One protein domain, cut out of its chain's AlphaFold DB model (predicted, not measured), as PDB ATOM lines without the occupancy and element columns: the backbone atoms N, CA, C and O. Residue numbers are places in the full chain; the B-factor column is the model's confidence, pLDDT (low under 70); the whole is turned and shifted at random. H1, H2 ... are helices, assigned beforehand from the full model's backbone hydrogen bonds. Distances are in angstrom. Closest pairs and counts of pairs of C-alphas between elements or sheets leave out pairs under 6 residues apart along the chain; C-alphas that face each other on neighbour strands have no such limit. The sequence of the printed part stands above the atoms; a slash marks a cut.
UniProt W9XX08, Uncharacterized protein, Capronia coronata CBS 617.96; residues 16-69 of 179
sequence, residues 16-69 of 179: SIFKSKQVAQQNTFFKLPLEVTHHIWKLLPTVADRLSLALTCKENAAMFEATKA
ATOM      1  N   SER A  16     147.800 150.809 163.938       79.62
ATOM      2  CA  SER A  16     146.359 150.632 164.171       79.62
ATOM      3  C   SER A  16     145.736 151.733 165.038       79.62
ATOM      4  O   SER A  16     144.592 152.106 164.791       79.62
ATOM      5  N   ILE A  17     146.481 152.314 165.987       71.31
ATOM      6  CA  ILE A  17     145.992 153.393 166.862       71.31
ATOM      7  C   ILE A  17     145.674 154.641 166.032       71.31
ATOM      8  O   ILE A  17     144.599 155.227 166.163       71.31
ATOM      9  N   PHE A  18     146.553 154.986 165.092       73.88
ATOM     10  CA  PHE A  18     146.365 156.116 164.180       73.88
ATOM     11  C   PHE A  18     145.172 155.905 163.236       73.88
ATOM     12  O   PHE A  18     144.405 156.836 162.980       73.88
ATOM     13  N   LYS A  19     144.986 154.664 162.768       76.75
ATOM     14  CA  LYS A  19     143.906 154.264 161.848       76.75
ATOM     15  C   LYS A  19     142.546 154.069 162.530       76.75
ATOM     16  O   LYS A  19     141.533 153.993 161.839       76.75
ATOM     17  N   SER A  20     142.506 153.971 163.858       79.19
ATOM     18  CA  SER A  20     141.268 153.728 164.603       79.19
ATOM     19  C   SER A  20     140.272 154.884 164.431       79.19
ATOM     20  O   SER A  20     140.649 156.054 164.490       79.19
ATOM     21  N   LYS A  21     138.980 154.595 164.238       69.38
ATOM     22  CA  LYS A  21     137.914 155.615 164.167       69.38
ATOM     23  C   LYS A  21     137.444 156.047 165.567       69.38
ATOM     24  O   LYS A  21     136.255 156.026 165.858       69.38
ATOM     25  N   GLN A  22     138.375 156.380 166.460       67.75
ATOM     26  CA  GLN A  22     138.028 156.998 167.743       67.75
ATOM     27  C   GLN A  22     137.574 158.448 167.535       67.75
ATOM     28  O   GLN A  22     138.063 159.126 166.627       67.75
ATOM     29  N   VAL A  23     136.641 158.902 168.378       69.81
ATOM     30  CA  VAL A  23     136.168 160.294 168.416       69.81
ATOM     31  C   VAL A  23     137.373 161.223 168.542       69.81
ATOM     32  O   VAL A  23     138.260 160.975 169.359       69.81
ATOM     33  N   ALA A  24     137.417 162.274 167.720       64.19
ATOM     34  CA  ALA A  24     138.485 163.263 167.773       64.19
ATOM     35  C   ALA A  24     138.519 163.898 169.170       64.19
ATOM     36  O   ALA A  24     137.580 164.578 169.582       64.19
ATOM     37  N   GLN A  25     139.592 163.647 169.914       67.00
ATOM     38  CA  GLN A  25     139.819 164.313 171.189       67.00
ATOM     39  C   GLN A  25     140.187 165.768 170.906       67.00
ATOM     40  O   GLN A  25     141.039 166.047 170.062       67.00
ATOM     41  N   GLN A  26     139.543 166.711 171.594       68.44
ATOM     42  CA  GLN A  26     139.898 168.121 171.467       68.44
ATOM     43  C   GLN A  26     141.292 168.341 172.047       68.44
ATOM     44  O   GLN A  26     141.481 168.325 173.261       68.44
ATOM     45  N   ASN A  27     142.272 168.553 171.173       71.06
ATOM     46  CA  ASN A  27     143.637 168.804 171.589       71.06
ATOM     47  C   ASN A  27     143.941 170.310 171.596       71.06
ATOM     48  O   ASN A  27     144.223 170.915 170.562       71.06
ATOM     49  N   THR A  28     143.889 170.935 172.772       81.56
ATOM     50  CA  THR A  28     144.318 172.331 172.961       81.56
ATOM     51  C   THR A  28     145.836 172.477 173.040       81.56
ATOM     52  O   THR A  28     146.342 173.585 172.890       81.56
ATOM     53  N   PHE A  29     146.579 171.381 173.210       83.56
ATOM     54  CA  PHE A  29     148.032 171.392 173.362       83.56
ATOM     55  C   PHE A  29     148.746 171.941 172.121       83.56
ATOM     56  O   PHE A  29     149.646 172.761 172.253       83.56
ATOM     57  N   PHE A  30     148.307 171.572 170.911       79.62
ATOM     58  CA  PHE A  30     148.869 172.129 169.669       79.62
ATOM     59  C   PHE A  30     148.356 173.530 169.323       79.62
ATOM     60  O   PHE A  30     148.823 174.114 168.352       79.62
ATOM     61  N   LYS A  31     147.421 174.090 170.103       87.06
ATOM     62  CA  LYS A  31     147.052 175.509 169.987       87.06
ATOM     63  C   LYS A  31     148.041 176.420 170.720       87.06
ATOM     64  O   LYS A  31     147.979 177.633 170.547       87.06
ATOM     65  N   LEU A  32     148.916 175.856 171.557       88.25
ATOM     66  CA  LEU A  32     149.978 176.604 172.220       88.25
ATOM     67  C   LEU A  32     151.040 177.047 171.198       88.25
ATOM     68  O   LEU A  32     151.257 176.342 170.207       88.25
ATOM     69  N   PRO A  33     151.738 178.173 171.446       93.56
ATOM     70  CA  PRO A  33     152.892 178.570 170.647       93.56
ATOM     71  C   PRO A  33     153.924 177.446 170.566       93.56
ATOM     72  O   PRO A  33     154.176 176.757 171.560       93.56
ATOM     73  N   LEU A  34     154.535 177.278 169.393       86.75
ATOM     74  CA  LEU A  34     155.442 176.170 169.091       86.75
ATOM     75  C   LEU A  34     156.566 176.035 170.128       86.75
ATOM     76  O   LEU A  34     156.941 174.924 170.509       86.75
ATOM     77  N   GLU A  35     157.076 177.164 170.614       88.12
ATOM     78  CA  GLU A  35     158.131 177.262 171.616       88.12
ATOM     79  C   GLU A  35     157.702 176.635 172.944       88.12
ATOM     80  O   GLU A  35     158.471 175.890 173.555       88.12
ATOM     81  N   VAL A  36     156.461 176.894 173.364       88.94
ATOM     82  CA  VAL A  36     155.876 176.367 174.604       88.94
ATOM     83  C   VAL A  36     155.675 174.864 174.475       88.94
ATOM     84  O   VAL A  36     156.110 174.101 175.339       88.94
ATOM     85  N   THR A  37     155.088 174.419 173.366       88.38
ATOM     86  CA  THR A  37     154.843 173.001 173.075       88.38
ATOM     87  C   THR A  37     156.156 172.220 173.085       88.38
ATOM     88  O   THR A  37     156.277 171.178 173.732       88.38
ATOM     89  N   HIS A  38     157.182 172.759 172.427       86.25
ATOM     90  CA  HIS A  38     158.525 172.191 172.398       86.25
ATOM     91  C   HIS A  38     159.193 172.178 173.781       86.25
ATOM     92  O   HIS A  38     159.825 171.183 174.148       86.25
ATOM     93  N   HIS A  39     159.031 173.241 174.575       86.56
ATOM     94  CA  HIS A  39     159.554 173.292 175.938       86.56
ATOM     95  C   HIS A  39     158.922 172.212 176.825       86.56
ATOM     96  O   HIS A  39     159.643 171.496 177.517       86.56
ATOM     97  N   ILE A  40     157.605 172.007 176.734       87.38
ATOM     98  CA  ILE A  40     156.904 170.953 177.481       87.38
ATOM     99  C   ILE A  40     157.450 169.569 177.113       87.38
ATOM    100  O   ILE A  40     157.803 168.795 178.001       87.38
ATOM    101  N   TRP A  41     157.611 169.266 175.819       86.81
ATOM    102  CA  TRP A  41     158.202 167.993 175.381       86.81
ATOM    103  C   TRP A  41     159.629 167.775 175.905       86.81
ATOM    104  O   TRP A  41     159.988 166.646 176.253       86.81
ATOM    105  N   LYS A  42     160.436 168.841 176.002       83.31
ATOM    106  CA  LYS A  42     161.780 168.789 176.604       83.31
ATOM    107  C   LYS A  42     161.750 168.550 178.111       83.31
ATOM    108  O   LYS A  42     162.608 167.826 178.611       83.31
ATOM    109  N   LEU A  43     160.782 169.134 178.815       82.75
ATOM    110  CA  LEU A  43     160.631 168.983 180.263       82.75
ATOM    111  C   LEU A  43     160.204 167.573 180.679       82.75
ATOM    112  O   LEU A  43     160.417 167.217 181.831       82.75
ATOM    113  N   LEU A  44     159.646 166.762 179.771       81.62
ATOM    114  CA  LEU A  44     159.352 165.350 180.022       81.62
ATOM    115  C   LEU A  44     160.658 164.533 179.962       81.62
ATOM    116  O   LEU A  44     161.183 164.274 178.867       81.62
ATOM    117  N   PRO A  45     161.220 164.122 181.115       67.50
ATOM    118  CA  PRO A  45     162.593 163.633 181.184       67.50
ATOM    119  C   PRO A  45     162.727 162.185 180.705       67.50
ATOM    120  O   PRO A  45     163.811 161.767 180.294       67.50
ATOM    121  N   THR A  46     161.641 161.405 180.734       72.19
ATOM    122  CA  THR A  46     161.664 159.991 180.356       72.19
ATOM    123  C   THR A  46     160.825 159.703 179.116       72.19
ATOM    124  O   THR A  46     159.852 160.388 178.803       72.19
ATOM    125  N   VAL A  47     161.170 158.618 178.416       75.75
ATOM    126  CA  VAL A  47     160.321 158.085 177.341       75.75
ATOM    127  C   VAL A  47     158.972 157.625 177.867       75.75
ATOM    128  O   VAL A  47     158.009 157.711 177.124       75.75
ATOM    129  N   ALA A  48     158.873 157.186 179.123       74.88
ATOM    130  CA  ALA A  48     157.589 156.815 179.710       74.88
ATOM    131  C   ALA A  48     156.670 158.038 179.864       74.88
ATOM    132  O   ALA A  48     155.507 157.973 179.477       74.88
ATOM    133  N   ASP A  49     157.199 159.166 180.346       77.62
ATOM    134  CA  ASP A  49     156.436 160.415 180.476       77.62
ATOM    135  C   ASP A  49     156.001 160.936 179.100       77.62
ATOM    136  O   ASP A  49     154.843 161.290 178.884       77.62
ATOM    137  N   ARG A  50     156.918 160.901 178.126       82.69
ATOM    138  CA  ARG A  50     156.639 161.274 176.732       82.69
ATOM    139  C   ARG A  50     155.630 160.352 176.062       82.69
ATOM    140  O   ARG A  50     154.761 160.839 175.354       82.69
ATOM    141  N   LEU A  51     155.721 159.045 176.296       81.81
ATOM    142  CA  LEU A  51     154.761 158.068 175.789       81.81
ATOM    143  C   LEU A  51     153.389 158.278 176.435       81.81
ATOM    144  O   LEU A  51     152.380 158.172 175.753       81.81
ATOM    145  N   SER A  52     153.343 158.641 177.718       84.06
ATOM    146  CA  SER A  52     152.093 158.969 178.411       84.06
ATOM    147  C   SER A  52     151.406 160.168 177.759       84.06
ATOM    148  O   SER A  52     150.218 160.093 177.465       84.06
ATOM    149  N   LEU A  53     152.159 161.232 177.437       86.56
ATOM    150  CA  LEU A  53     151.634 162.356 176.657       86.56
ATOM    151  C   LEU A  53     151.244 161.924 175.234       86.56
ATOM    152  O   LEU A  53     150.179 162.297 174.751       86.56
ATOM    153  N   ALA A  54     152.065 161.110 174.570       87.56
ATOM    154  CA  ALA A  54     151.806 160.613 173.221       87.56
ATOM    155  C   ALA A  54     150.488 159.829 173.122       87.56
ATOM    156  O   ALA A  54     149.775 159.950 172.135       87.56
ATOM    157  N   LEU A  55     150.137 159.063 174.155       84.88
ATOM    158  CA  LEU A  55     148.919 158.252 174.199       84.88
ATOM    159  C   LEU A  55     147.645 159.056 174.503       84.88
ATOM    160  O   LEU A  55     146.557 158.486 174.477       84.88
ATOM    161  N   THR A  56     147.747 160.361 174.773       84.88
ATOM    162  CA  THR A  56     146.567 161.198 175.055       84.88
ATOM    163  C   THR A  56     145.728 161.511 173.824       84.88
ATOM    164  O   THR A  56     144.534 161.713 173.992       84.88
ATOM    165  N   CYS A  57     146.331 161.587 172.629       84.50
ATOM    166  CA  CYS A  57     145.647 161.830 171.354       84.50
ATOM    167  C   CYS A  57     146.546 161.476 170.156       84.50
ATOM    168  O   CYS A  57     147.758 161.285 170.289       84.50
ATOM    169  N   LYS A  58     145.962 161.424 168.953       85.94
ATOM    170  CA  LYS A  58     146.663 161.007 167.728       85.94
ATOM    171  C   LYS A  58     147.765 161.972 167.303       85.94
ATOM    172  O   LYS A  58     148.809 161.531 166.829       85.94
ATOM    173  N   GLU A  59     147.554 163.269 167.479       86.88
ATOM    174  CA  GLU A  59     148.520 164.301 167.113       86.88
ATOM    175  C   GLU A  59     149.759 164.223 168.019       86.88
ATOM    176  O   GLU A  59     150.891 164.276 167.537       86.88
ATOM    177  N   ASN A  60     149.563 163.993 169.325       88.25
ATOM    178  CA  ASN A  60     150.668 163.783 170.265       88.25
ATOM    179  C   ASN A  60     151.421 162.482 169.947       88.25
ATOM    180  O   ASN A  60     152.654 162.455 170.004       88.25
ATOM    181  N   ALA A  61     150.705 161.422 169.559       86.12
ATOM    182  CA  ALA A  61     151.310 160.174 169.103       86.12
ATOM    183  C   ALA A  61     152.178 160.376 167.849       86.12
ATOM    184  O   ALA A  61     153.290 159.849 167.778       86.12
ATOM    185  N   ALA A  62     151.697 161.162 166.881       86.62
ATOM    186  CA  ALA A  62     152.426 161.461 165.651       86.62
ATOM    187  C   ALA A  62     153.691 162.281 165.937       86.62
ATOM    188  O   ALA A  62     154.769 161.942 165.447       86.62
ATOM    189  N   MET A  63     153.582 163.302 166.793       87.31
ATOM    190  CA  MET A  63     154.721 164.111 167.234       87.31
ATOM    191  C   MET A  63     155.802 163.256 167.908       87.31
ATOM    192  O   MET A  63     156.987 163.387 167.595       87.31
ATOM    193  N   PHE A  64     155.409 162.343 168.800       88.00
ATOM    194  CA  PHE A  64     156.340 161.430 169.463       88.00
ATOM    195  C   PHE A  64     157.082 160.529 168.469       88.00
ATOM    196  O   PHE A  64     158.310 160.448 168.508       88.00
ATOM    197  N   GLU A  65     156.360 159.871 167.557       86.06
ATOM    198  CA  GLU A  65     156.967 158.999 166.544       86.06
ATOM    199  C   GLU A  65     157.904 159.766 165.595       86.06
ATOM    200  O   GLU A  65     158.981 159.262 165.277       86.06
ATOM    201  N   ALA A  66     157.549 160.996 165.204       87.19
ATOM    202  CA  ALA A  66     158.359 161.821 164.307       87.19
ATOM    203  C   ALA A  66     159.675 162.295 164.946       87.19
ATOM    204  O   ALA A  66     160.683 162.457 164.262       87.19
ATOM    205  N   THR A  67     159.684 162.516 166.264       85.19
ATOM    206  CA  THR A  67     160.791 163.200 166.947       85.19
ATOM    207  C   THR A  67     161.681 162.299 167.795       85.19
ATOM    208  O   THR A  67     162.830 162.658 168.062       85.19
ATOM    209  N   LYS A  68     161.214 161.106 168.186       80.50
ATOM    210  CA  LYS A  68     161.956 160.196 169.081       80.50
ATOM    211  C   LYS A  68     163.316 159.729 168.544       80.50
ATOM    212  O   LYS A  68     164.193 159.383 169.335       80.50
ATOM    213  N   ALA A  69     163.493 159.712 167.223       80.62
ATOM    214  CA  ALA A  69     164.707 159.233 166.559       80.62
ATOM    215  C   ALA A  69     165.624 160.357 166.043       80.62
ATOM    216  O   ALA A  69     166.723 160.067 165.568       80.62
TER     217      ALA A  69
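Overview. This is residues 16 to 69 of the 179 residues of an uncharacterized protein of Capronia coronata CBS 617.96 (UniProt W9XX08). A hairpin of two helices, H3 and H4, makes the core, with short H1 near the first residue of H4, H2 near H3, and a long loop, residues 20 to 33, from H1 to H2. The printed part has 54 residues with four named helices, H1 to H4 in order, all helix. It is compact, radius of gyration of the C-alphas 11.3 A, spanning 31 by 23 by 16 A.

Arrangement. Start at H1, residues 16 to 19, close but not clearly touching H4, residues 58 to 67; their closest C-alphas, Phe 18 and Lys 58, are 6.0 A apart. H2, residues 34 to 43, is close but not clearly touching H3, residues 47 to 54; the closest C-alphas, Trp 41 and Arg 50, are 7.0 A apart. H3 and H4, a hairpin, touch at a steep tilt of 39 degrees, opposite ways; their closest C-alphas, Ala 54 and Ala 61, are 4.2 A apart. In H2, H3 and H4 every O i to N i+4 pair is within hydrogen-bond range; H1 is too short for one.

Along the chain. Find C-alpha 16 at (146.359, 150.632, 164.171), where H1 begins, 5.0 A long. H2 measures 14.3 A, H3 9.8 A, and H4 14.3 A, ending at C-alpha 67 (160.791, 163.200, 166.947).

Size, cuts and confidence. The printed part has no cut, and the link from H1 to H2 is long. Look for pLDDT under 70 at residues 21 to 26 and 45.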